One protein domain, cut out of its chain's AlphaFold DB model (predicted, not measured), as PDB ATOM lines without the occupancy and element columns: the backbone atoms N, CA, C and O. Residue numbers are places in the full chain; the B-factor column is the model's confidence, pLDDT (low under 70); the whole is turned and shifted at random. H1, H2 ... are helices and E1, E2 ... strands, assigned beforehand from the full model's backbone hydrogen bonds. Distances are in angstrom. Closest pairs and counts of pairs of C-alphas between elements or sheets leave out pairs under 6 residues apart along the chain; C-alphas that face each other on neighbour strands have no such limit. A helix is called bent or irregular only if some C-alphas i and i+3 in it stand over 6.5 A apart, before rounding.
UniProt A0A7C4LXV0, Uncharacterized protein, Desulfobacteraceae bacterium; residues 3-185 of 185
ATOM      1  N   LEU A   3     -34.868  12.004 -22.459       97.31
ATOM      2  CA  LEU A   3     -33.822  12.036 -21.435       97.31
ATOM      3  C   LEU A   3     -34.493  11.941 -20.068       97.31
ATOM      4  O   LEU A   3     -35.281  12.818 -19.718       97.31
ATOM      5  N   GLY A   4     -34.194  10.884 -19.322       97.88
ATOM      6  CA  GLY A   4     -34.787  10.622 -18.018       97.88
ATOM      7  C   GLY A   4     -33.722  10.515 -16.944       97.88
ATOM      8  O   GLY A   4     -32.779   9.741 -17.083       97.88
ATOM      9  N   HIS A   5     -33.891  11.278 -15.868       98.25
ATOM     10  CA  HIS A   5     -33.092  11.155 -14.652       98.25
ATOM     11  C   HIS A   5     -33.856  10.353 -13.597       98.25
ATOM     12  O   HIS A   5     -35.070  10.524 -13.462       98.25
ATOM     13  N   SER A   6     -33.155   9.500 -12.842       97.38
ATOM     14  CA  SER A   6     -33.749   8.717 -11.751       97.38
ATOM     15  C   SER A   6     -34.967   7.906 -12.234       97.38
ATOM     16  O   SER A   6     -34.888   7.266 -13.285       97.38
ATOM     17  N   LYS A   7     -36.108   7.936 -11.530       96.00
ATOM     18  CA  LYS A   7     -37.351   7.267 -11.965       96.00
ATOM     19  C   LYS A   7     -37.785   7.653 -13.390       96.00
ATOM     20  O   LYS A   7     -38.244   6.788 -14.128       96.00
ATOM     21  N   GLY A   8     -37.522   8.884 -13.836       97.19
ATOM     22  CA  GLY A   8     -37.835   9.309 -15.204       97.19
ATOM     23  C   GLY A   8     -37.141   8.470 -16.287       97.19
ATOM     24  O   GLY A   8     -37.647   8.361 -17.400       97.19
ATOM     25  N   ALA A   9     -36.002   7.838 -15.976       97.69
ATOM     26  CA  ALA A   9     -35.352   6.898 -16.885       97.69
ATOM     27  C   ALA A   9     -36.210   5.648 -17.123       97.69
ATOM     28  O   ALA A   9     -36.408   5.251 -18.268       97.69
ATOM     29  N   VAL A  10     -36.738   5.039 -16.057       96.75
ATOM     30  CA  VAL A  10     -37.576   3.836 -16.176       96.75
ATOM     31  C   VAL A  10     -38.977   4.156 -16.679       96.75
ATOM     32  O   VAL A  10     -39.532   3.342 -17.411       96.75
ATOM     33  N   ASP A  11     -39.489   5.360 -16.414       96.19
ATOM     34  CA  ASP A  11     -40.739   5.842 -17.012       96.19
ATOM     35  C   ASP A  11     -40.621   5.928 -18.543       96.19
ATOM     36  O   ASP A  11     -41.533   5.524 -19.266       96.19
ATOM     37  N   ILE A  12     -39.471   6.385 -19.063       96.62
ATOM     38  CA  ILE A  12     -39.192   6.354 -20.507       96.62
ATOM     39  C   ILE A  12     -39.143   4.913 -21.016       96.62
ATOM     40  O   ILE A  12     -39.734   4.635 -22.054       96.62
ATOM     41  N   LEU A  13     -38.471   3.992 -20.318       95.44
ATOM     42  CA  LEU A  13     -38.413   2.588 -20.750       95.44
ATOM     43  C   LEU A  13     -39.807   1.952 -20.799       95.44
ATOM     44  O   LEU A  13     -40.132   1.265 -21.766       95.44
ATOM     45  N   ASP A  14     -40.647   2.226 -19.800       94.75
ATOM     46  CA  ASP A  14     -42.032   1.762 -19.784       94.75
ATOM     47  C   ASP A  14     -42.853   2.399 -20.915       94.75
ATOM     48  O   ASP A  14     -43.652   1.708 -21.549       94.75
ATOM     49  N   PHE A  15     -42.622   3.675 -21.232       95.38
ATOM     50  CA  PHE A  15     -43.226   4.326 -22.395       95.38
ATOM     51  C   PHE A  15     -42.805   3.664 -23.716       95.38
ATOM     52  O   PHE A  15     -43.669   3.371 -24.541       95.38
ATOM     53  N   LEU A  16     -41.511   3.378 -23.908       94.31
ATOM     54  CA  LEU A  16     -41.010   2.716 -25.119       94.31
ATOM     55  C   LEU A  16     -41.654   1.340 -25.329       94.31
ATOM     56  O   LEU A  16     -41.951   0.977 -26.465       94.31
ATOM     57  N   ALA A  17     -41.864   0.591 -24.247       92.94
ATOM     58  CA  ALA A  17     -42.474  -0.732 -24.295       92.94
ATOM     59  C   ALA A  17     -43.988  -0.682 -24.557       92.94
ATOM     60  O   ALA A  17     -44.512  -1.463 -25.349       92.94
ATOM     61  N   ARG A  18     -44.705   0.235 -23.895       93.50
ATOM     62  CA  ARG A  18     -46.176   0.301 -23.947       93.50
ATOM     63  C   ARG A  18     -46.712   1.041 -25.169       93.50
ATOM     64  O   ARG A  18     -47.809   0.731 -25.622       93.50
ATOM     65  N   TYR A  19     -45.948   1.994 -25.700       94.06
ATOM     66  CA  TYR A  19     -46.364   2.890 -26.783       94.06
ATOM     67  C   TYR A  19     -45.346   2.881 -27.937       94.06
ATOM     68  O   TYR A  19     -44.748   3.911 -28.264       94.06
ATOM     69  N   PRO A  20     -45.088   1.717 -28.568       91.19
ATOM     70  CA  PRO A  20     -44.017   1.581 -29.552       91.19
ATOM     71  C   PRO A  20     -44.246   2.437 -30.807       91.19
ATOM     72  O   PRO A  20     -43.286   2.880 -31.437       91.19
ATOM     73  N   ALA A  21     -45.499   2.709 -31.188       91.50
ATOM     74  CA  ALA A  21     -45.800   3.526 -32.360       91.50
ATOM     75  C   ALA A  21     -45.396   4.993 -32.143       91.50
ATOM     76  O   ALA A  21     -44.776   5.598 -33.021       91.50
ATOM     77  N   GLU A  22     -45.701   5.528 -30.965       93.88
ATOM     78  CA  GLU A  22     -45.377   6.872 -30.506       93.88
ATOM     79  C   GLU A  22     -43.879   7.010 -30.226       93.88
ATOM     80  O   GLU A  22     -43.259   8.006 -30.612       93.88
ATOM     81  N   ALA A  23     -43.284   5.982 -29.616       92.75
ATOM     82  CA  ALA A  23     -41.865   5.907 -29.295       92.75
ATOM     83  C   ALA A  23     -40.959   6.070 -30.521       92.75
ATOM     84  O   ALA A  23     -39.911   6.703 -30.412       92.75
ATOM     85  N   ARG A  24     -41.385   5.609 -31.708       88.50
ATOM     86  CA  ARG A  24     -40.634   5.778 -32.972       88.50
ATOM     87  C   ARG A  24     -40.371   7.236 -33.358       88.50
ATOM     88  O   ARG A  24     -39.511   7.504 -34.194       88.50
ATOM     89  N   ARG A  25     -41.082   8.200 -32.761       92.06
ATOM     90  CA  ARG A  25     -40.801   9.636 -32.943       92.06
ATOM     91  C   ARG A  25     -39.500  10.057 -32.253       92.06
ATOM     92  O   ARG A  25     -38.901  11.066 -32.628       92.06
ATOM     93  N   ALA A  26     -39.052   9.311 -31.245       93.69
ATOM     94  CA  ALA A  26     -37.772   9.519 -30.593       93.69
ATOM     95  C   ALA A  26     -36.673   8.709 -31.297       93.69
ATOM     96  O   ALA A  26     -36.798   7.513 -31.506       93.69
ATOM     97  N   ARG A  27     -35.554   9.366 -31.616       94.62
ATOM     98  CA  ARG A  27     -34.354   8.706 -32.167       94.62
ATOM     99  C   ARG A  27     -33.456   8.067 -31.102       94.62
ATOM    100  O   ARG A  27     -32.683   7.172 -31.410       94.62
ATOM    101  N   ALA A  28     -33.551   8.540 -29.860       95.69
ATOM    102  CA  ALA A  28     -32.758   8.057 -28.737       95.69
ATOM    103  C   ALA A  28     -33.518   8.223 -27.417       95.69
ATOM    104  O   ALA A  28     -34.273   9.194 -27.263       95.69
ATOM    105  N   ALA A  29     -33.262   7.311 -26.484       96.75
ATOM    106  CA  ALA A  29     -33.708   7.333 -25.101       96.75
ATOM    107  C   ALA A  29     -32.497   7.183 -24.174       96.75
ATOM    108  O   ALA A  29     -31.721   6.235 -24.289       96.75
ATOM    109  N   VAL A  30     -32.339   8.145 -23.270       97.69
ATOM    110  CA  VAL A  30     -31.147   8.287 -22.439       97.69
ATOM    111  C   VAL A  30     -31.535   8.197 -20.969       97.69
ATOM    112  O   VAL A  30     -32.304   9.025 -20.478       97.69
ATOM    113  N   ALA A  31     -30.991   7.203 -20.274       98.25
ATOM    114  CA  ALA A  31     -31.121   7.035 -18.834       98.25
ATOM    115  C   ALA A  31     -29.927   7.672 -18.118       98.25
ATOM    116  O   ALA A  31     -28.781   7.310 -18.378       98.25
ATOM    117  N   VAL A  32     -30.195   8.600 -17.200       98.56
ATOM    118  CA  VAL A  32     -29.188   9.267 -16.365       98.56
ATOM    119  C   VAL A  32     -29.418   8.886 -14.911       98.56
ATOM    120  O   VAL A  32     -30.441   9.258 -14.337       98.56
ATOM    121  N   ALA A  33     -28.488   8.141 -14.315       98.25
ATOM    122  CA  ALA A  33     -28.618   7.628 -12.948       98.25
ATOM    123  C   ALA A  33     -29.985   6.956 -12.680       98.25
ATOM    124  O   ALA A  33     -30.608   7.134 -11.635       98.25
ATOM    125  N   GLY A  34     -30.511   6.242 -13.679       97.62
ATOM    126  CA  GLY A  34     -31.827   5.614 -13.603       97.62
ATOM    127  C   GLY A  34     -31.762   4.262 -12.896       97.62
ATOM    128  O   GLY A  34     -30.872   3.497 -13.222       97.62
ATOM    129  N   PRO A  35     -32.685   3.894 -11.997       97.12
ATOM    130  CA  PRO A  35     -32.756   2.556 -11.398       97.12
ATOM    131  C   PRO A  35     -33.315   1.526 -12.395       97.12
ATOM    132  O   PRO A  35     -34.411   0.994 -12.222       97.12
ATOM    133  N   VAL A  36     -32.582   1.258 -13.477       97.38
ATOM    134  CA  VAL A  36     -33.033   0.430 -14.606       97.38
ATOM    135  C   VAL A  36     -33.396  -0.983 -14.161       97.38
ATOM    136  O   VAL A  36     -34.474  -1.468 -14.512       97.38
ATOM    137  N   ALA A  37     -32.537  -1.592 -13.341       96.06
ATOM    138  CA  ALA A  37     -32.769  -2.883 -12.695       96.06
ATOM    139  C   ALA A  37     -33.429  -2.760 -11.304       96.06
ATOM    140  O   ALA A  37     -33.472  -3.736 -10.555       96.06
ATOM    141  N   GLY A  38     -33.948  -1.577 -10.963       95.00
ATOM    142  CA  GLY A  38     -34.489  -1.222  -9.651       95.00
ATOM    143  C   GLY A  38     -33.439  -0.658  -8.700       95.00
ATOM    144  O   GLY A  38     -32.300  -0.415  -9.086       95.00
ATOM    145  N   SER A  39     -33.829  -0.424  -7.450       92.94
ATOM    146  CA  SER A  39     -32.913  -0.046  -6.371       92.94
ATOM    147  C   SER A  39     -33.152  -0.919  -5.148       92.94
ATOM    148  O   SER A  39     -34.284  -1.073  -4.688       92.94
ATOM    149  N   ARG A  40     -32.070  -1.434  -4.557       88.81
ATOM    150  CA  ARG A  40     -32.122  -2.136  -3.260       88.81
ATOM    151  C   ARG A  40     -32.711  -1.278  -2.141       88.81
ATOM    152  O   ARG A  40     -33.270  -1.817  -1.188       88.81
ATOM    153  N   LEU A  41     -32.590   0.049  -2.236       86.94
ATOM    154  CA  LEU A  41     -33.220   0.944  -1.265       86.94
ATOM    155  C   LEU A  41     -34.739   0.935  -1.392       86.94
ATOM    156  O   LEU A  41     -35.407   0.954  -0.365       86.94
ATOM    157  N   ALA A  42     -35.278   0.854  -2.611       85.31
ATOM    158  CA  ALA A  42     -36.722   0.801  -2.823       85.31
ATOM    159  C   ALA A  42     -37.330  -0.454  -2.180       85.31
ATOM    160  O   ALA A  42     -38.288  -0.334  -1.428       85.31
ATOM    161  N   GLU A  43     -36.702  -1.622  -2.353       76.06
ATOM    162  CA  GLU A  43     -37.131  -2.872  -1.694       76.06
ATOM    163  C   GLU A  43     -37.080  -2.767  -0.163       76.06
ATOM    164  O   GLU A  43     -37.922  -3.309   0.552       76.06
ATOM    165  N   ARG A  44     -36.073  -2.068   0.372       74.69
ATOM    166  CA  ARG A  44     -35.935  -1.877   1.816       74.69
ATOM    167  C   ARG A  44     -36.959  -0.888   2.369       74.69
ATOM    168  O   ARG A  44     -37.412  -1.076   3.494       74.69
ATOM    169  N   TRP A  45     -37.294   0.152   1.613       73.88
ATOM    170  CA  TRP A  45     -38.263   1.172   2.009       73.88
ATOM    171  C   TRP A  45     -39.707   0.746   1.816       73.88
ATOM    172  O   TRP A  45     -40.533   1.117   2.633       73.88
ATOM    173  N   GLU A  46     -40.013  -0.076   0.818       64.25
ATOM    174  CA  GLU A  46     -41.336  -0.689   0.679       64.25
ATOM    175  C   GLU A  46     -41.667  -1.569   1.895       64.25
ATOM    176  O   GLU A  46     -42.776  -1.536   2.412       64.25
ATOM    177  N   ARG A  47     -40.667  -2.273   2.442       59.69
ATOM    178  CA  ARG A  47     -40.803  -3.034   3.700       59.69
ATOM    179  C   ARG A  47     -40.868  -2.161   4.958       59.69
ATOM    180  O   ARG A  47     -41.130  -2.681   6.039       59.69
ATOM    181  N   LEU A  48     -40.562  -0.872   4.834       59.47
ATOM    182  CA  LEU A  48     -40.630   0.138   5.887       59.47
ATOM    183  C   LEU A  48     -41.722   1.137   5.493       59.47
ATOM    184  O   LEU A  48     -41.415   2.305   5.245       59.47
ATOM    185  N   GLU A  49     -42.958   0.641   5.375       51.41
ATOM    186  CA  GLU A  49     -44.140   1.414   4.978       51.41
ATOM    187  C   GLU A  49     -44.107   2.827   5.618       51.41
ATOM    188  O   GLU A  49     -44.081   2.991   6.838       51.41
ATOM    189  N   ASP A  50     -44.015   3.855   4.765       50.59
ATOM    190  CA  ASP A  50     -44.258   5.288   5.025       50.59
ATOM    191  C   ASP A  50     -43.247   6.194   5.768       50.59
ATOM    192  O   ASP A  50     -43.451   7.414   5.814       50.59
ATOM    193  N   LEU A  51     -42.108   5.724   6.283       47.28
ATOM    194  CA  LEU A  51     -41.313   6.585   7.191       47.28
ATOM    195  C   LEU A  51     -40.377   7.635   6.550       47.28
ATOM    196  O   LEU A  51     -39.902   8.526   7.261       47.28
ATOM    197  N   LEU A  52     -40.079   7.569   5.245       48.03
ATOM    198  CA  LEU A  52     -39.015   8.404   4.646       48.03
ATOM    199  C   LEU A  52     -39.444   9.334   3.503       48.03
ATOM    200  O   LEU A  52     -38.883  10.426   3.395       48.03
ATOM    201  N   LEU A  53     -40.454   8.985   2.699       51.22
ATOM    202  CA  LEU A  53     -40.944   9.884   1.638       51.22
ATOM    203  C   LEU A  53     -41.676  11.112   2.202       51.22
ATOM    204  O   LEU A  53     -41.598  12.188   1.618       51.22
ATOM    205  N   SER A  54     -42.283  10.984   3.386       47.59
ATOM    206  CA  SER A  54     -42.905  12.081   4.144       47.59
ATOM    207  C   SER A  54     -41.911  13.148   4.627       47.59
ATOM    208  O   SER A  54     -42.316  14.254   4.980       47.59
ATOM    209  N   ARG A  55     -40.603  12.845   4.632       44.56
ATOM    210  CA  ARG A  55     -39.536  13.785   5.015       44.56
ATOM    211  C   ARG A  55     -38.947  14.555   3.837       44.56
ATOM    212  O   ARG A  55     -38.199  15.507   4.063       44.56
ATOM    213  N   PHE A  56     -39.266  14.176   2.599       50.97
ATOM    214  CA  PHE A  56     -38.946  15.021   1.456       50.97
ATOM    215  C   PHE A  56     -39.958  16.164   1.387       50.97
ATOM    216  O   PHE A  56     -41.161  15.907   1.433       50.97
ATOM    217  N   PRO A  57     -39.514  17.424   1.247       47.56
ATOM    218  CA  PRO A  57     -40.414  18.557   1.105       47.56
ATOM    219  C   PRO A  57     -41.030  18.547  -0.305       47.56
ATOM    220  O   PRO A  57     -40.679  19.351  -1.162       47.56
ATOM    221  N   LEU A  58     -41.956  17.618  -0.552       55.88
ATOM    222  CA  LEU A  58     -42.765  17.514  -1.771       55.88
ATOM    223  C   LEU A  58     -44.094  18.264  -1.623       55.88
ATOM    224  O   LEU A  58     -45.067  17.936  -2.290       55.88
ATOM    225  N   ALA A  59     -44.141  19.299  -0.776       52.38
ATOM    226  CA  ALA A  59     -45.354  20.060  -0.455       52.38
ATOM    227  C   ALA A  59     -46.063  20.692  -1.676       52.38
ATOM    228  O   ALA A  59     -47.177  21.182  -1.548       52.38
ATOM    229  N   HIS A  60     -45.428  20.676  -2.853       64.81
ATOM    230  CA  HIS A  60     -45.950  21.224  -4.106       64.81
ATOM    231  C   HIS A  60     -46.371  20.151  -5.126       64.81
ATOM    232  O   HIS A  60     -46.771  20.499  -6.235       64.81
ATOM    233  N   CYS A  61     -46.264  18.859  -4.798       73.12
ATOM    234  CA  CYS A  61     -46.689  17.773  -5.677       73.12
ATOM    235  C   CYS A  61     -48.073  17.262  -5.248       73.12
ATOM    236  O   CYS A  61     -48.271  17.002  -4.060       73.12
ATOM    237  N   PRO A  62     -49.031  17.088  -6.180       73.69
ATOM    238  CA  PRO A  62     -50.275  16.398  -5.864       73.69
ATOM    239  C   PRO A  62     -49.983  14.949  -5.456       73.69
ATOM    240  O   PRO A  62     -48.948  14.385  -5.823       73.69
ATOM    241  N   ALA A  63     -50.911  14.342  -4.714       75.69
ATOM    242  CA  ALA A  63     -50.820  12.925  -4.387       75.69
ATOM    243  C   ALA A  63     -50.726  12.093  -5.679       75.69
ATOM    244  O   ALA A  63     -51.517  12.280  -6.607       75.69
ATOM    245  N   GLY A  64     -49.727  11.212  -5.740       74.69
ATOM    246  CA  GLY A  64     -49.571  10.244  -6.823       74.69
ATOM    247  C   GLY A  64     -50.429   8.997  -6.609       74.69
ATOM    248  O   GLY A  64     -51.256   8.935  -5.705       74.69
ATOM    249  N   ASP A  65     -50.172   7.963  -7.404       80.69
ATOM    250  CA  ASP A  65     -50.808   6.642  -7.278       80.69
ATOM    251  C   ASP A  65     -50.254   5.791  -6.116       80.69
ATOM    252  O   ASP A  65     -50.690   4.660  -5.914       80.69
ATOM    253  N   GLY A  66     -49.279   6.318  -5.367       78.56
ATOM    254  CA  GLY A  66     -48.620   5.634  -4.251       78.56
ATOM    255  C   GLY A  66     -47.624   4.549  -4.671       78.56
ATOM    256  O   GLY A  66     -47.063   3.878  -3.811       78.56
ATOM    257  N   ARG A  67     -47.356   4.371  -5.971       81.81
ATOM    258  CA  ARG A  67     -46.597   3.217  -6.484       81.81
ATOM    259  C   ARG A  67     -45.112   3.470  -6.697       81.81
ATOM    260  O   ARG A  67     -44.402   2.572  -7.135       81.81
ATOM    261  N   VAL A  68     -44.613   4.660  -6.362       83.12
ATOM    262  CA  VAL A  68     -43.227   5.064  -6.655       83.12
ATOM    263  C   VAL A  68     -42.198   4.057  -6.133       83.12
ATOM    264  O   VAL A  68     -41.274   3.731  -6.866       83.12
ATOM    265  N   LEU A  69     -42.335   3.544  -4.905       84.88
ATOM    266  CA  LEU A  69     -41.375   2.564  -4.377       84.88
ATOM    267  C   LEU A  69     -41.530   1.190  -5.039       84.88
ATOM    268  O   LEU A  69     -40.526   0.613  -5.452       84.88
ATOM    269  N   ALA A  70     -42.765   0.716  -5.215       85.69
ATOM    270  CA  ALA A  70     -43.057  -0.560  -5.870       85.69
ATOM    271  C   ALA A  70     -42.533  -0.599  -7.320       85.69
ATOM    272  O   ALA A  70     -41.909  -1.574  -7.742       85.69
ATOM    273  N   ASP A  71     -42.704   0.491  -8.071       89.12
ATOM    274  CA  ASP A  71     -42.205   0.639  -9.444       89.12
ATOM    275  C   ASP A  71     -40.666   0.612  -9.521       89.12
ATOM    276  O   ASP A  71     -40.090   0.290 -10.564       89.12
ATOM    277  N   LEU A  72     -39.992   0.965  -8.423       92.69
ATOM    278  CA  LEU A  72     -38.534   1.003  -8.305       92.69
ATOM    279  C   LEU A  72     -37.940  -0.260  -7.664       92.69
ATOM    280  O   LEU A  72     -36.713  -0.400  -7.627       92.69
ATOM    281  N   GLY A  73     -38.771  -1.190  -7.189       92.50
ATOM    282  CA  GLY A  73     -38.330  -2.484  -6.671       92.50
ATOM    283  C   GLY A  73     -37.634  -3.319  -7.751       92.50
ATOM    284  O   GLY A  73     -38.033  -3.309  -8.922       92.50
ATOM    285  N   ARG A  74     -36.581  -4.065  -7.386       92.94
ATOM    286  CA  ARG A  74     -35.783  -4.802  -8.386       92.94
ATOM    287  C   ARG A  74     -36.576  -5.934  -9.008       92.94
ATOM    288  O   ARG A  74     -36.456  -6.158 -10.206       92.94
ATOM    289  N   GLU A  75     -37.417  -6.614  -8.234       91.94
ATOM    290  CA  GLU A  75     -38.305  -7.649  -8.770       91.94
ATOM    291  C   GLU A  75     -39.200  -7.097  -9.888       91.94
ATOM    292  O   GLU A  75     -39.263  -7.675 -10.977       91.94
ATOM    293  N   HIS A  76     -39.845  -5.948  -9.653       93.31
ATOM    294  CA  HIS A  76     -40.667  -5.289 -10.660       93.31
ATOM    295  C   HIS A  76     -39.831  -4.926 -11.892       93.31
ATOM    296  O   HIS A  76     -40.160  -5.333 -13.008       93.31
ATOM    297  N   ARG A  77     -38.713  -4.219 -11.701       95.62
ATOM    298  CA  ARG A  77     -37.879  -3.727 -12.804       95.62
ATOM    299  C   ARG A  77     -37.244  -4.836 -13.637       95.62
ATOM    300  O   ARG A  77     -37.288  -4.766 -14.863       95.62
ATOM    301  N   LEU A  78     -36.708  -5.879 -13.007       94.56
ATOM    302  CA  LEU A  78     -36.129  -7.026 -13.709       94.56
ATOM    303  C   LEU A  78     -37.189  -7.796 -14.497       94.56
ATOM    304  O   LEU A  78     -36.931  -8.193 -15.631       94.56
ATOM    305  N   ARG A  79     -38.399  -7.953 -13.945       94.12
ATOM    306  CA  ARG A  79     -39.522  -8.559 -14.669       94.12
ATOM    307  C   ARG A  79     -39.890  -7.745 -15.911       94.12
ATOM    308  O   ARG A  79     -40.032  -8.329 -16.978       94.12
ATOM    309  N   ARG A  80     -39.986  -6.413 -15.794       92.69
ATOM    310  CA  ARG A  80     -40.252  -5.520 -16.938       92.69
ATOM    311  C   ARG A  80     -39.171  -5.663 -18.012       92.69
ATOM    312  O   ARG A  80     -39.505  -5.864 -19.170       92.69
ATOM    313  N   LEU A  81     -37.891  -5.650 -17.629       92.19
ATOM    314  CA  LEU A  81     -36.769  -5.828 -18.565       92.19
ATOM    315  C   LEU A  81     -36.774  -7.187 -19.280       92.19
ATOM    316  O   LEU A  81     -36.340  -7.271 -20.422       92.19
ATOM    317  N   ALA A  82     -37.234  -8.247 -18.612       91.38
ATOM    318  CA  ALA A  82     -37.303  -9.583 -19.201       91.38
ATOM    319  C   ALA A  82     -38.496  -9.766 -20.155       91.38
ATOM    320  O   ALA A  82     -38.440 -10.609 -21.046       91.38
ATOM    321  N   GLN A  83     -39.586  -9.025 -19.938       88.88
ATOM    322  CA  GLN A  83     -40.849  -9.200 -20.661       88.88
ATOM    323  C   GLN A  83     -41.021  -8.223 -21.825       88.88
ATOM    324  O   GLN A  83     -41.682  -8.561 -22.806       88.88
ATOM    325  N   ASP A  84     -40.438  -7.031 -21.727       82.62
ATOM    326  CA  ASP A  84     -40.718  -5.949 -22.657       82.62
ATOM    327  C   ASP A  84     -39.603  -5.798 -23.704       82.62
ATOM    328  O   ASP A  84     -38.491  -5.378 -23.367       82.62
ATOM    329  N   PRO A  85     -39.876  -6.059 -24.994       76.94
ATOM    330  CA  PRO A  85     -38.957  -5.662 -26.047       76.94
ATOM    331  C   PRO A  85     -38.926  -4.131 -26.145       76.94
ATOM    332  O   PRO A  85     -39.965  -3.474 -26.235       76.94
ATOM    333  N   PHE A  86     -37.731  -3.542 -26.158       80.81
ATOM    334  CA  PHE A  86     -37.593  -2.109 -26.406       80.81
ATOM    335  C   PHE A  86     -38.005  -1.763 -27.844       80.81
ATOM    336  O   PHE A  86     -37.761  -2.541 -28.771       80.81
ATOM    337  N   ALA A  87     -38.613  -0.586 -28.037       77.50
ATOM    338  CA  ALA A  87     -39.060  -0.119 -29.348       77.50
ATOM    339  C   ALA A  87     -37.914  -0.174 -30.387       77.50
ATOM    340  O   ALA A  87     -36.892   0.500 -30.201       77.50
ATOM    341  N   PRO A  88     -38.064  -0.931 -31.495       80.06
ATOM    342  CA  PRO A  88     -37.036  -1.018 -32.525       80.06
ATOM    343  C   PRO A  88     -36.707   0.357 -33.112       80.06
ATOM    344  O   PRO A  88     -37.602   1.163 -33.379       80.06
ATOM    345  N   GLY A  89     -35.421   0.615 -33.352       87.31
ATOM    346  CA  GLY A  89     -34.950   1.863 -33.960       87.31
ATOM    347  C   GLY A  89     -34.782   3.042 -32.995       87.31
ATOM    348  O   GLY A  89     -34.432   4.132 -33.446       87.31
ATOM    349  N   VAL A  90     -34.987   2.845 -31.687       93.31
ATOM    350  CA  VAL A  90     -34.631   3.833 -30.659       93.31
ATOM    351  C   VAL A  90     -33.260   3.488 -30.084       93.31
ATOM    352  O   VAL A  90     -33.078   2.421 -29.502       93.31
ATOM    353  N   LEU A  91     -32.293   4.399 -30.215       94.25
ATOM    354  CA  LEU A  91     -30.978   4.231 -29.598       94.25
ATOM    355  C   LEU A  91     -31.095   4.320 -28.071       94.25
ATOM    356  O   LEU A  91     -31.528   5.345 -27.541       94.25
ATOM    357  N   LEU A  92     -30.690   3.269 -27.364       95.81
ATOM    358  CA  LEU A  92     -30.670   3.245 -25.903       95.81
ATOM    359  C   LEU A  92     -29.293   3.669 -25.400       95.81
ATOM    360  O   LEU A  92     -28.274   3.149 -25.858       95.81
ATOM    361  N   VAL A  93     -29.265   4.589 -24.437       97.31
ATOM    362  CA  VAL A  93     -28.025   5.138 -23.877       97.31
ATOM    363  C   VAL A  93     -28.123   5.224 -22.358       97.31
ATOM    364  O   VAL A  93     -29.122   5.698 -21.823       97.31
ATOM    365  N   SER A  94     -27.070   4.797 -21.667       98.25
ATOM    366  CA  SER A  94     -26.952   4.868 -20.210       98.25
ATOM    367  C   SER A  94     -25.796   5.782 -19.810       98.25
ATOM    368  O   SER A  94     -24.667   5.621 -20.276       98.25
ATOM    369  N   LEU A  95     -26.070   6.719 -18.909       98.31
ATOM    370  CA  LEU A  95     -25.081   7.519 -18.197       98.31
ATOM    371  C   LEU A  95     -25.271   7.276 -16.704       98.31
ATOM    372  O   LEU A  95     -26.245   7.730 -16.101       98.31
ATOM    373  N   GLY A  96     -24.341   6.536 -16.120       98.31
ATOM    374  CA  GLY A  96     -24.384   6.224 -14.706       98.31
ATOM    375  C   GLY A  96     -23.702   7.282 -13.845       98.31
ATOM    376  O   GLY A  96     -22.963   8.139 -14.336       98.31
ATOM    377  N   ALA A  97     -23.913   7.181 -12.541       98.44
ATOM    378  CA  ALA A  97     -23.289   7.998 -11.517       98.44
ATOM    379  C   ALA A  97     -22.816   7.120 -10.358       98.44
ATOM    380  O   ALA A  97     -23.501   6.182  -9.946       98.44
ATOM    381  N   PHE A  98     -21.649   7.442  -9.818       98.50
ATOM    382  CA  PHE A  98     -21.280   7.132  -8.443       98.50
ATOM    383  C   PHE A  98     -20.123   8.041  -8.050       98.50
ATOM    384  O   PHE A  98     -19.340   8.488  -8.890       98.50
ATOM    385  N   THR A  99     -19.969   8.289  -6.759       97.81
ATOM    386  CA  THR A  99     -18.838   9.069  -6.267       97.81
ATOM    387  C   THR A  99     -18.358   8.532  -4.928       97.81
ATOM    388  O   THR A  99     -18.930   7.602  -4.362       97.81
ATOM    389  N   ARG A 100     -17.256   9.085  -4.426       97.25
ATOM    390  CA  ARG A 100     -16.757   8.744  -3.095       97.25
ATOM    391  C   ARG A 100     -17.690   9.334  -2.045       97.25
ATOM    392  O   ARG A 100     -18.172  10.449  -2.216       97.25
ATOM    393  N   ARG A 101     -17.833   8.654  -0.906       96.75
ATOM    394  CA  ARG A 101     -18.636   9.108   0.243       96.75
ATOM    395  C   ARG A 101     -18.463  10.593   0.591       96.75
ATOM    396  O   ARG A 101     -19.443  11.259   0.887       96.75
ATOM    397  N   GLN A 102     -17.238  11.129   0.545       95.00
ATOM    398  CA  GLN A 102     -16.956  12.534   0.888       95.00
ATOM    399  C   GLN A 102     -17.576  13.540  -0.092       95.00
ATOM    400  O   GLN A 102     -17.753  14.705   0.247       95.00
ATOM    401  N   ALA A 103     -17.865  13.100  -1.315       95.06
ATOM    402  CA  ALA A 103     -18.480  13.908  -2.350       95.06
ATOM    403  C   ALA A 103     -20.004  13.729  -2.417       95.06
ATOM    404  O   ALA A 103     -20.636  14.511  -3.116       95.06
ATOM    405  N   ILE A 104     -20.597  12.783  -1.679       95.81
ATOM    406  CA  ILE A 104     -22.052  12.592  -1.596       95.81
ATOM    407  C   ILE A 104     -22.697  13.756  -0.839       95.81
ATOM    408  O   ILE A 104     -22.182  14.215   0.183       95.81
ATOM    409  N   HIS A 105     -23.839  14.238  -1.328       93.62
ATOM    410  CA  HIS A 105     -24.633  15.250  -0.644       93.62
ATOM    411  C   HIS A 105     -24.976  14.790   0.785       93.62
ATOM    412  O   HIS A 105     -25.447  13.666   0.950       93.62
ATOM    413  N   PRO A 106     -24.840  15.634   1.829       91.69
ATOM    414  CA  PRO A 106     -25.052  15.212   3.219       91.69
ATOM    415  C   PRO A 106     -26.381  14.488   3.486       91.69
ATOM    416  O   PRO A 106     -26.418  13.496   4.208       91.69
ATOM    417  N   LEU A 107     -27.467  14.938   2.849       89.69
ATOM    418  CA  LEU A 107     -28.798  14.312   2.951       89.69
ATOM    419  C   LEU A 107     -28.902  12.903   2.333       89.69
ATOM    420  O   LEU A 107     -29.847  12.185   2.640       89.69
ATOM    421  N   LEU A 108     -27.950  12.504   1.488       93.62
ATOM    422  CA  LEU A 108     -27.868  11.172   0.883       93.62
ATOM    423  C   LEU A 108     -26.854  10.264   1.597       93.62
ATOM    424  O   LEU A 108     -26.712   9.106   1.220       93.62
ATOM    425  N   LEU A 109     -26.141  10.741   2.627       94.25
ATOM    426  CA  LEU A 109     -25.097   9.943   3.285       94.25
ATOM    427  C   LEU A 109     -25.649   8.677   3.938       94.25
ATOM    428  O   LEU A 109     -25.043   7.619   3.812       94.25
ATOM    429  N   ALA A 110     -26.808   8.766   4.593       92.44
ATOM    430  CA  ALA A 110     -27.418   7.602   5.226       92.44
ATOM    431  C   ALA A 110     -27.750   6.521   4.188       92.44
ATOM    432  O   ALA A 110     -27.434   5.354   4.381       92.44
ATOM    433  N   THR A 111     -28.349   6.904   3.061       94.25
ATOM    434  CA  THR A 111     -28.749   5.970   2.003       94.25
ATOM    435  C   THR A 111     -27.556   5.441   1.216       94.25
ATOM    436  O   THR A 111     -27.524   4.252   0.900       94.25
ATOM    437  N   TYR A 112     -26.538   6.279   1.004       96.81
ATOM    438  CA  TYR A 112     -25.238   5.858   0.496       96.81
ATOM    439  C   TYR A 112     -24.607   4.798   1.398       96.81
ATOM    440  O   TYR A 112     -24.191   3.763   0.893       96.81
ATOM    441  N   ASP A 113     -24.543   5.031   2.713       95.88
ATOM    442  CA  ASP A 113     -23.901   4.114   3.663       95.88
ATOM    443  C   ASP A 113     -24.636   2.776   3.727       95.88
ATOM    444  O   ASP A 113     -24.002   1.723   3.805       95.88
ATOM    445  N   LEU A 114     -25.970   2.804   3.616       93.88
ATOM    446  CA  LEU A 114     -26.747   1.586   3.435       93.88
ATOM    447  C   LEU A 114     -26.301   0.867   2.161       93.88
ATOM    448  O   LEU A 114     -25.863  -0.273   2.255       93.88
ATOM    449  N   LEU A 115     -26.359   1.513   0.993       95.00
ATOM    450  CA  LEU A 115     -25.962   0.901  -0.280       95.00
ATOM    451  C   LEU A 115     -24.508   0.408  -0.288       95.00
ATOM    452  O   LEU A 115     -24.237  -0.660  -0.833       95.00
ATOM    453  N   ALA A 116     -23.598   1.138   0.355       96.56
ATOM    454  CA  ALA A 116     -22.173   0.839   0.412       96.56
ATOM    455  C   ALA A 116     -21.851  -0.451   1.175       96.56
ATOM    456  O   ALA A 116     -20.818  -1.061   0.904       96.56
ATOM    457  N   ALA A 117     -22.739  -0.901   2.068       94.31
ATOM    458  CA  ALA A 117     -22.633  -2.218   2.693       94.31
ATOM    459  C   ALA A 117     -22.777  -3.372   1.678       94.31
ATOM    460  O   ALA A 117     -22.302  -4.474   1.941       94.31
ATOM    461  N   TRP A 118     -23.415  -3.124   0.526       91.19
ATOM    462  CA  TRP A 118     -23.522  -4.073  -0.587       91.19
ATOM    463  C   TRP A 118     -22.543  -3.753  -1.721       91.19
ATOM    464  O   TRP A 118     -21.817  -4.638  -2.166       91.19
ATOM    465  N   ASP A 119     -22.523  -2.507  -2.200       95.38
ATOM    466  CA  ASP A 119     -21.552  -2.020  -3.183       95.38
ATOM    467  C   ASP A 119     -21.255  -0.524  -2.950       95.38
ATOM    468  O   ASP A 119     -22.158   0.318  -3.062       95.38
ATOM    469  N   PRO A 120     -19.997  -0.146  -2.653       96.62
ATOM    470  CA  PRO A 120     -19.625   1.251  -2.428       96.62
ATOM    471  C   PRO A 120     -19.704   2.116  -3.694       96.62
ATOM    472  O   PRO A 120     -19.666   3.338  -3.594       96.62
ATOM    473  N   ARG A 121     -19.824   1.524  -4.888       98.25
ATOM    474  CA  ARG A 121     -20.052   2.254  -6.144       98.25
ATOM    475  C   ARG A 121     -21.542   2.534  -6.298       98.25
ATOM    476  O   ARG A 121     -22.254   1.845  -7.033       98.25
ATOM    477  N   ASN A 122     -22.008   3.545  -5.578       98.38
ATOM    478  CA  ASN A 122     -23.370   4.047  -5.669       98.38
ATOM    479  C   ASN A 122     -23.397   5.580  -5.623       98.38
ATOM    480  O   ASN A 122     -22.436   6.232  -5.210       98.38
ATOM    481  N   ASP A 123     -24.500   6.149  -6.081       98.12
ATOM    482  CA  ASP A 123     -24.717   7.596  -6.140       98.12
ATOM    483  C   ASP A 123     -25.503   8.140  -4.933       98.12
ATOM    484  O   ASP A 123     -25.875   9.311  -4.897       98.12
ATOM    485  N   GLY A 124     -25.750   7.292  -3.933       96.75
ATOM    486  CA  GLY A 124     -26.572   7.580  -2.767       96.75
ATOM    487  C   GLY A 124     -27.995   7.035  -2.849       96.75
ATOM    488  O   GLY A 124     -28.594   6.863  -1.790       96.75
ATOM    489  N   LEU A 125     -28.533   6.717  -4.036       96.25
ATOM    490  CA  LEU A 125     -29.876   6.131  -4.195       96.25
ATOM    491  C   LEU A 125     -29.918   4.862  -5.063       96.25
ATOM    492  O   LEU A 125     -30.827   4.041  -4.907       96.25
ATOM    493  N   VAL A 126     -28.949   4.674  -5.956       97.38
ATOM    494  CA  VAL A 126     -28.886   3.545  -6.890       97.38
ATOM    495  C   VAL A 126     -27.440   3.056  -7.009       97.38
ATOM    496  O   VAL A 126     -26.501   3.849  -7.127       97.38
ATOM    497  N   THR A 127     -27.227   1.739  -6.992       97.38
ATOM    498  CA  THR A 127     -25.886   1.178  -7.231       97.38
ATOM    499  C   THR A 127     -25.523   1.250  -8.710       97.38
ATOM    500  O   THR A 127     -26.401   1.215  -9.568       97.38
ATOM    501  N   HIS A 128     -24.233   1.323  -9.038       96.75
ATOM    502  CA  HIS A 128     -23.791   1.425 -10.431       96.75
ATOM    503  C   HIS A 128     -24.351   0.272 -11.296       96.75
ATOM    504  O   HIS A 128     -24.908   0.501 -12.363       96.75
ATOM    505  N   ALA A 129     -24.321  -0.969 -10.803       94.56
ATOM    506  CA  ALA A 129     -24.787  -2.143 -11.541       94.56
ATOM    507  C   ALA A 129     -26.276  -2.080 -11.929       94.56
ATOM    508  O   ALA A 129     -26.700  -2.744 -12.870       94.56
ATOM    509  N   GLU A 130     -27.069  -1.279 -11.221       96.19
ATOM    510  CA  GLU A 130     -28.504  -1.145 -11.449       96.19
ATOM    511  C   GLU A 130     -28.862  -0.036 -12.447       96.19
ATOM    512  O   GLU A 130     -30.027   0.078 -12.832       96.19
ATOM    513  N   GLN A 131     -27.878   0.757 -12.891       98.19
ATOM    514  CA  GLN A 131     -28.106   1.958 -13.699       98.19
ATOM    515  C   GLN A 131     -28.035   1.761 -15.216       98.19
ATOM    516  O   GLN A 131     -28.286   2.698 -15.973       98.19
ATOM    517  N   VAL A 132     -27.681   0.561 -15.677       97.44
ATOM    518  CA  VAL A 132     -27.391   0.303 -17.092       97.44
ATOM    519  C   VAL A 132     -28.562  -0.402 -17.764       97.44
ATOM    520  O   VAL A 132     -28.992  -1.469 -17.331       97.44
ATOM    521  N   ILE A 133     -29.044   0.169 -18.869       96.50
ATOM    522  CA  ILE A 133     -30.004  -0.496 -19.750       96.50
ATOM    523  C   ILE A 133     -29.293  -1.634 -20.499       96.50
ATOM    524  O   ILE A 133     -28.296  -1.372 -21.183       96.50
ATOM    525  N   PRO A 134     -29.782  -2.886 -20.422       93.88
ATOM    526  CA  PRO A 134     -29.215  -3.987 -21.194       93.88
ATOM    527  C   PRO A 134     -29.197  -3.675 -22.697       93.88
ATOM    528  O   PRO A 134     -30.198  -3.230 -23.254       93.88
ATOM    529  N   GLY A 135     -28.050  -3.884 -23.350       92.00
ATOM    530  CA  GLY A 135     -27.873  -3.618 -24.784       92.00
ATOM    531  C   GLY A 135     -27.757  -2.138 -25.176       92.00
ATOM    532  O   GLY A 135     -27.714  -1.836 -26.364       92.00
ATOM    533  N   SER A 136     -27.701  -1.211 -24.213       94.88
ATOM    534  CA  SER A 136     -27.474   0.214 -24.486       94.88
ATOM    535  C   SER A 136     -26.000   0.573 -24.668       94.88
ATOM    536  O   SER A 136     -25.102  -0.155 -24.242       94.88
ATOM    537  N   ILE A 137     -25.751   1.754 -25.237       96.06
ATOM    538  CA  ILE A 137     -24.438   2.401 -25.168       96.06
ATOM    539  C   ILE A 137     -24.233   2.939 -23.749       96.06
ATOM    540  O   ILE A 137     -24.997   3.787 -23.287       96.06
ATOM    541  N   LEU A 138     -23.177   2.493 -23.069       97.06
ATOM    542  CA  LEU A 138     -22.742   3.072 -21.798       97.06
ATOM    543  C   LEU A 138     -21.765   4.226 -22.055       97.06
ATOM    544  O   LEU A 138     -20.650   4.001 -22.517       97.06
ATOM    545  N   LEU A 139     -22.160   5.451 -21.707       96.12
ATOM    546  CA  LEU A 139     -21.297   6.637 -21.837       96.12
ATOM    547  C   LEU A 139     -20.216   6.710 -20.765       96.12
ATOM    548  O   LEU A 139     -19.187   7.350 -20.958       96.12
ATOM    549  N   GLY A 140     -20.468   6.073 -19.626       96.19
ATOM    550  CA  GLY A 140     -19.559   6.022 -18.495       96.19
ATOM    551  C   GLY A 140     -20.255   6.327 -17.177       96.19
ATOM    552  O   GLY A 140     -21.482   6.263 -17.061       96.19
ATOM    553  N   TRP A 141     -19.425   6.655 -16.190       98.00
ATOM    554  CA  TRP A 141     -19.816   6.922 -14.812       98.00
ATOM    555  C   TRP A 141     -19.384   8.333 -14.431       98.00
ATOM    556  O   TRP A 141     -18.189   8.615 -14.323       98.00
ATOM    557  N   ALA A 142     -20.345   9.229 -14.236       97.88
ATOM    558  CA  ALA A 142     -20.056  10.559 -13.732       97.88
ATOM    559  C   ALA A 142     -19.632  10.466 -12.261       97.88
ATOM    560  O   ALA A 142     -20.311   9.830 -11.453       97.88
ATOM    561  N   ASN A 143     -18.536  11.141 -11.911       97.50
ATOM    562  CA  ASN A 143     -18.077  11.278 -10.528       97.50
ATOM    563  C   ASN A 143     -18.924  12.321  -9.772       97.50
ATOM    564  O   ASN A 143     -18.421  13.365  -9.353       97.50
ATOM    565  N   LEU A 144     -20.226  12.058  -9.677       97.25
ATOM    566  CA  LEU A 144     -21.263  12.903  -9.086       97.25
ATOM    567  C   LEU A 144     -22.227  12.007  -8.297       97.25
ATOM    568  O   LEU A 144     -22.338  10.811  -8.573       97.25
ATOM    569  N   ASP A 145     -22.907  12.579  -7.305       97.19
ATOM    570  CA  ASP A 145     -23.995  11.892  -6.609       97.19
ATOM    571  C   ASP A 145     -25.316  11.953  -7.399       97.19
ATOM    572  O   ASP A 145     -25.405  12.576  -8.464       97.19
ATOM    573  N   HIS A 146     -26.345  11.280  -6.880       97.81
ATOM    574  CA  HIS A 146     -27.615  11.084  -7.573       97.81
ATOM    575  C   HIS A 146     -28.320  12.399  -7.910       97.81
ATOM    576  O   HIS A 146     -29.069  12.469  -8.884       97.81
ATOM    577  N   TRP A 147     -28.109  13.449  -7.117       96.38
ATOM    578  CA  TRP A 147     -28.658  14.770  -7.399       96.38
ATOM    579  C   TRP A 147     -27.690  15.599  -8.210       96.38
ATOM    580  O   TRP A 147     -28.095  16.188  -9.204       96.38
ATOM    581  N   ASP A 148     -26.418  15.607  -7.840       95.75
ATOM    582  CA  ASP A 148     -25.399  16.431  -8.471       95.75
ATOM    583  C   ASP A 148     -25.242  16.159  -9.965       95.75
ATOM    584  O   ASP A 148     -24.798  17.056 -10.673       95.75
ATOM    585  N   ILE A 149     -25.630  14.983 -10.469       97.12
ATOM    586  CA  ILE A 149     -25.616  14.684 -11.906       97.12
ATOM    587  C   ILE A 149     -26.657  15.474 -12.723       97.12
ATOM    588  O   ILE A 149     -26.420  15.746 -13.900       97.12
ATOM    589  N   ALA A 150     -27.787  15.881 -12.131       96.06
ATOM    590  CA  ALA A 150     -28.918  16.447 -12.884       96.06
ATOM    591  C   ALA A 150     -29.656  17.611 -12.197       96.06
ATOM    592  O   ALA A 150     -30.226  18.469 -12.871       96.06
ATOM    593  N   LEU A 151     -29.641  17.680 -10.869       94.56
ATOM    594  CA  LEU A 151     -30.448  18.583 -10.057       94.56
ATOM    595  C   LEU A 151     -29.573  19.573  -9.267       94.56
ATOM    596  O   LEU A 151     -28.540  19.195  -8.717       94.56
ATOM    597  N   PRO A 152     -29.986  20.848  -9.142       93.25
ATOM    598  CA  PRO A 152     -29.231  21.862  -8.411       93.25
ATOM    599  C   PRO A 152     -29.547  21.851  -6.902       93.25
ATOM    600  O   PRO A 152     -29.931  22.876  -6.336       93.25
ATOM    601  N   VAL A 153     -29.492  20.683  -6.246       90.56
ATOM    602  CA  VAL A 153     -29.916  20.559  -4.835       90.56
ATOM    603  C   VAL A 153     -28.946  21.273  -3.893       90.56
ATOM    604  O   VAL A 153     -29.402  22.004  -3.012       90.56
ATOM    605  N   ARG A 154     -27.630  21.157  -4.120       88.75
ATOM    606  CA  ARG A 154     -26.608  21.888  -3.346       88.75
ATOM    607  C   ARG A 154     -26.816  23.389  -3.412       88.75
ATOM    608  O   ARG A 154     -26.790  24.066  -2.395       88.75
ATOM    609  N   GLU A 155     -27.065  23.898  -4.610       89.25
ATOM    610  CA  GLU A 155     -27.224  25.326  -4.855       89.25
ATOM    611  C   GLU A 155     -28.528  25.875  -4.265       89.25
ATOM    612  O   GLU A 155     -28.594  27.058  -3.943       89.25
ATOM    613  N   ARG A 156     -29.562  25.035  -4.118       87.25
ATOM    614  CA  ARG A 156     -30.857  25.435  -3.549       87.25
ATOM    615  C   ARG A 156     -30.932  25.295  -2.033       87.25
ATOM    616  O   ARG A 156     -31.544  26.142  -1.396       87.25
ATOM    617  N   LEU A 157     -30.371  24.225  -1.467       84.00
ATOM    618  CA  LEU A 157     -30.500  23.921  -0.037       84.00
ATOM    619  C   LEU A 157     -29.244  24.268   0.776       84.00
ATOM    620  O   LEU A 157     -29.359  24.497   1.974       84.00
ATOM    621  N   ASN A 158     -28.058  24.286   0.151       80.94
ATOM    622  CA  ASN A 158     -26.751  24.571   0.765       80.94
ATOM    623  C   ASN A 158     -26.490  23.862   2.116       80.94
ATOM    624  O   ASN A 158     -25.842  24.397   3.017       80.94
ATOM    625  N   VAL A 159     -27.004  22.640   2.280       80.31
ATOM    626  CA  VAL A 159     -26.842  21.872   3.522       80.31
ATOM    627  C   VAL A 159     -25.386  21.426   3.654       80.31
ATOM    628  O   VAL A 159     -24.837  20.798   2.750       80.31
ATOM    629  N   GLY A 160     -24.762  21.735   4.793       75.19
ATOM    630  CA  GLY A 160     -23.389  21.322   5.099       75.19
ATOM    631  C   GLY A 160     -22.297  22.068   4.323       75.19
ATOM    632  O   GLY A 160     -21.188  21.552   4.227       75.19
ATOM    633  N   GLY A 161     -22.587  23.244   3.748       71.06
ATOM    634  CA  GLY A 161     -21.592  24.037   3.002       71.06
ATOM    635  C   GLY A 161     -21.119  23.363   1.710       71.06
ATOM    636  O   GLY A 161     -20.000  23.579   1.245       71.06
ATOM    637  N   ALA A 162     -21.963  22.499   1.155       73.19
ATOM    638  CA  ALA A 162     -21.714  21.738  -0.052       73.19
ATOM    639  C   ALA A 162     -21.481  22.659  -1.271       73.19
ATOM    640  O   ALA A 162     -22.406  23.307  -1.752       73.19
ATOM    641  N   GLY A 163     -20.255  22.676  -1.808       83.00
ATOM    642  CA  GLY A 163     -19.908  23.464  -2.997       83.00
ATOM    643  C   GLY A 163     -20.744  23.109  -4.236       83.00
ATOM    644  O   GLY A 163     -21.122  21.957  -4.433       83.00
ATOM    645  N   SER A 164     -21.021  24.108  -5.079       88.75
ATOM    646  CA  SER A 164     -21.811  23.968  -6.315       88.75
ATOM    647  C   SER A 164     -21.216  22.943  -7.294       88.75
ATOM    648  O   SER A 164     -20.001  22.892  -7.465       88.75
ATOM    649  N   ARG A 165     -22.089  22.229  -8.021       93.75
ATOM    650  CA  ARG A 165     -21.745  21.306  -9.129       93.75
ATOM    651  C   ARG A 165     -22.274  21.766 -10.490       93.75
ATOM    652  O   ARG A 165     -22.401  20.997 -11.444       93.75
ATOM    653  N   LYS A 166     -22.646  23.045 -10.592       93.88
ATOM    654  CA  LYS A 166     -23.246  23.637 -11.796       93.88
ATOM    655  C   LYS A 166     -22.374  23.502 -13.048       93.88
ATOM    656  O   LYS A 166     -22.920  23.279 -14.128       93.88
ATOM    657  N   ALA A 167     -21.058  23.675 -12.924       95.19
ATOM    658  CA  ALA A 167     -20.149  23.603 -14.066       95.19
ATOM    659  C   ALA A 167     -20.072  22.171 -14.609       95.19
ATOM    660  O   ALA A 167     -20.228  21.962 -15.809       95.19
ATOM    661  N   GLU A 168     -19.938  21.192 -13.715       95.50
ATOM    662  CA  GLU A 168     -19.898  19.770 -14.036       95.50
ATOM    663  C   GLU A 168     -21.199  19.315 -14.707       95.50
ATOM    664  O   GLU A 168     -21.143  18.712 -15.778       95.50
ATOM    665  N   ARG A 169     -22.371  19.685 -14.161       95.31
ATOM    666  CA  ARG A 169     -23.670  19.381 -14.796       95.31
ATOM    667  C   ARG A 169     -23.790  19.965 -16.197       95.31
ATOM    668  O   ARG A 169     -24.270  19.292 -17.106       95.31
ATOM    669  N   ARG A 170     -23.363  21.219 -16.386       96.44
ATOM    670  CA  ARG A 170     -23.412  21.886 -17.696       96.44
ATOM    671  C   ARG A 170     -22.523  21.173 -18.713       96.44
ATOM    672  O   ARG A 170     -22.985  20.906 -19.817       96.44
ATOM    673  N   LEU A 171     -21.282  20.868 -18.337       96.56
ATOM    674  CA  LEU A 171     -20.333  20.166 -19.202       96.56
ATOM    675  C   LEU A 171     -20.836  18.768 -19.560       96.56
ATOM    676  O   LEU A 171     -20.784  18.382 -20.723       96.56
ATOM    677  N   LEU A 172     -21.373  18.037 -18.582       96.19
ATOM    678  CA  LEU A 172     -21.908  16.696 -18.792       96.19
ATOM    679  C   LEU A 172     -23.104  16.704 -19.747       96.19
ATOM    680  O   LEU A 172     -23.161  15.888 -20.666       96.19
ATOM    681  N   PHE A 173     -24.032  17.648 -19.572       96.25
ATOM    682  CA  PHE A 173     -25.176  17.801 -20.465       96.25
ATOM    683  C   PHE A 173     -24.744  18.169 -21.889       96.25
ATOM    684  O   PHE A 173     -25.225  17.577 -22.853       96.25
ATOM    685  N   GLU A 174     -23.796  19.097 -22.038       96.88
ATOM    686  CA  GLU A 174     -23.262  19.475 -23.347       96.88
ATOM    687  C   GLU A 174     -22.549  18.301 -24.039       96.88
ATOM    688  O   GLU A 174     -22.797  18.042 -25.217       96.88
ATOM    689  N   ALA A 175     -21.710  17.560 -23.312       95.94
ATOM    690  CA  ALA A 175     -21.017  16.383 -23.832       95.94
ATOM    691  C   ALA A 175     -22.003  15.293 -24.280       95.94
ATOM    692  O   ALA A 175     -21.857  14.739 -25.369       95.94
ATOM    693  N   LEU A 176     -23.042  15.037 -23.479       95.25
ATOM    694  CA  LEU A 176     -24.111  14.094 -23.803       95.25
ATOM    695  C   LEU A 176     -24.829  14.492 -25.096       95.25
ATOM    696  O   LEU A 176     -25.006  13.652 -25.976       95.25
ATOM    697  N   LEU A 177     -25.194  15.767 -25.254       95.06
ATOM    698  CA  LEU A 177     -25.843  16.248 -26.476       95.06
ATOM    699  C   LEU A 177     -24.940  16.123 -27.707       95.06
ATOM    700  O   LEU A 177     -25.415  15.705 -28.762       95.06
ATOM    701  N   ARG A 178     -23.653  16.465 -27.584       94.88
ATOM    702  CA  ARG A 178     -22.685  16.376 -28.689       94.88
ATOM    703  C   ARG A 178     -22.483  14.935 -29.140       94.88
ATOM    704  O   ARG A 178     -22.619  14.651 -30.325       94.88
ATOM    705  N   MET A 179     -22.253  14.025 -28.198       92.69
ATOM    706  CA  MET A 179     -22.065  12.609 -28.508       92.69
ATOM    707  C   MET A 179     -23.330  12.004 -29.135       92.69
ATOM    708  O   MET A 179     -23.234  11.301 -30.137       92.69
ATOM    709  N   LEU A 180     -24.531  12.347 -28.653       92.69
ATOM    710  CA  LEU A 180     -25.771  11.884 -29.289       92.69
ATOM    711  C   LEU A 180     -25.968  12.464 -30.689       92.69
ATOM    712  O   LEU A 180     -26.427  11.756 -31.579       92.69
ATOM    713  N   ALA A 181     -25.627  13.736 -30.901       93.06
ATOM    714  CA  ALA A 181     -25.688  14.343 -32.223       93.06
ATOM    715  C   ALA A 181     -24.723  13.668 -33.209       93.06
ATOM    716  O   ALA A 181     -25.046  13.576 -34.386       93.06
ATOM    717  N   GLU A 182     -23.569  13.186 -32.748       92.56
ATOM    718  CA  GLU A 182     -22.624  12.418 -33.568       92.56
ATOM    719  C   GLU A 182     -23.131  11.006 -33.874       92.56
ATOM    720  O   GLU A 182     -23.037  10.572 -35.016       92.56
ATOM    721  N   GLN A 183     -23.718  10.312 -32.894       89.25
ATOM    722  CA  GLN A 183     -24.245   8.949 -33.063       89.25
ATOM    723  C   GLN A 183     -25.520   8.872 -33.918       89.25
ATOM    724  O   GLN A 183     -25.845   7.810 -34.439       89.25
ATOM    725  N   LEU A 184     -26.280   9.968 -34.020       88.69
ATOM    726  CA  LEU A 184     -27.557  10.021 -34.747       88.69
ATOM    727  C   LEU A 184     -27.455  10.633 -36.155       88.69
ATOM    728  O   LEU A 184     -28.493  10.798 -36.803       88.69
ATOM    729  N   ARG A 185     -26.250  11.014 -36.589       80.44
ATOM    730  CA  ARG A 185     -25.972  11.427 -37.974       80.44
ATOM    731  C   ARG A 185     -26.009  10.228 -38.907       80.44
ATOM    732  O   ARG A 185     -26.542  10.414 -40.021       80.44
TER     733      ARG A 185
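What this domain is: This is residues 3 to 185 of the 185 residues of an uncharacterized protein of Desulfobacteraceae bacterium (UniProt A0A7C4LXV0). A small four-strand parallel sheet is the middle of three layers, with helix H1 over one face and the long helix H8 over the other. H5 runs beside H1, H3, H4, H6 and H7 lie beyond the ends of the strands, H2 lies near their beginnings, and the loop of residues 54 to 66 sticks out. The printed part has 183 residues, with eight named helices and four named strands in the order E1 H1 H2 E2 H3 H4 H5 E3 H6 E4 H7 H8. The sheet runs E1 E2 E3 E4, and the class is mixed, helices and strands. The whole is compact, with a radius of gyration of the C-alphas of 16.4 A and spans of 44 by 37 by 34 A.

Where its parts are: The strands are E1, residues 3 to 5, from C-alpha 3 at (-33.822, 12.036, -21.435), E2, residues 28 to 32, 12.9 A long, E3, residues 91 to 97, 20.0 A, and E4, residues 137 to 142, 14.7 A. The helices are H1, residues 7 to 18, 16.4 A, H2, residues 20 to 23, H3, residues 40 to 46, H4, residues 68 to 72, H5, residues 74 to 83, 14.0 A, H6, residues 106 to 116, 14.9 A, H7, residues 153 to 157, and H8, residues 166 to 183, 25.9 A, ending with C-alpha 183 at (-24.245, 8.949, -33.063). H6 is irregular, with C-alphas 107 and 110 7.2 A apart.

How they stand to each other: In the sheet, backbone N and O atoms are within hydrogen-bond range across each pair of neighbour strands, for instance N 4 and O 30 at 2.9 A between E1 and E2, N 31 and O 93 at 2.9 A between E2 and E3, and N 94 and O 137 at 2.8 A between E3 and E4. E1, H1, H2, E2 and E3, H6, E4 are strand-helix-strand units, parallel neighbour strands with helices between, each with a right-handed crossover; E2, H3, H4, H5, E3 is a third unit. H1 is on the sheet at a height of 8.4 A, over E1 and only just not over E2, on which 2 of its 12 C-alphas fall. H8 is on the opposite face at a height of 9.5 A, over E3, along the strands at 22 degrees on the local plane. H1 and H5 are near each other. H3 touches H4, closest at the C-alphas of Ala 42 and Leu 69, 5.2 A. H3 only just touches H6, with 3 pairs of C-alphas within 8 A, the closest those of Leu 41 and Leu 115, 7.3 A. H2 is close but not clearly touching H1, and H7 and H8 are only just apart, at 8.2 A. Every O i to N i+4 pair is within hydrogen-bond range in H1, H3, H4, H5, H7 and H8, in H6 5 of 7 are, and H2 is too short for such a pair.

The domain as a whole: The C-alphas of Leu 51 and Arg 185, the two farthest apart, are 47.9 A apart. The printed part has no cut. The links from H3 to H4 and from H6 to E4 are long. The mean pLDDT of the printed part is 89.0, and residues 46 to 60 are under 70.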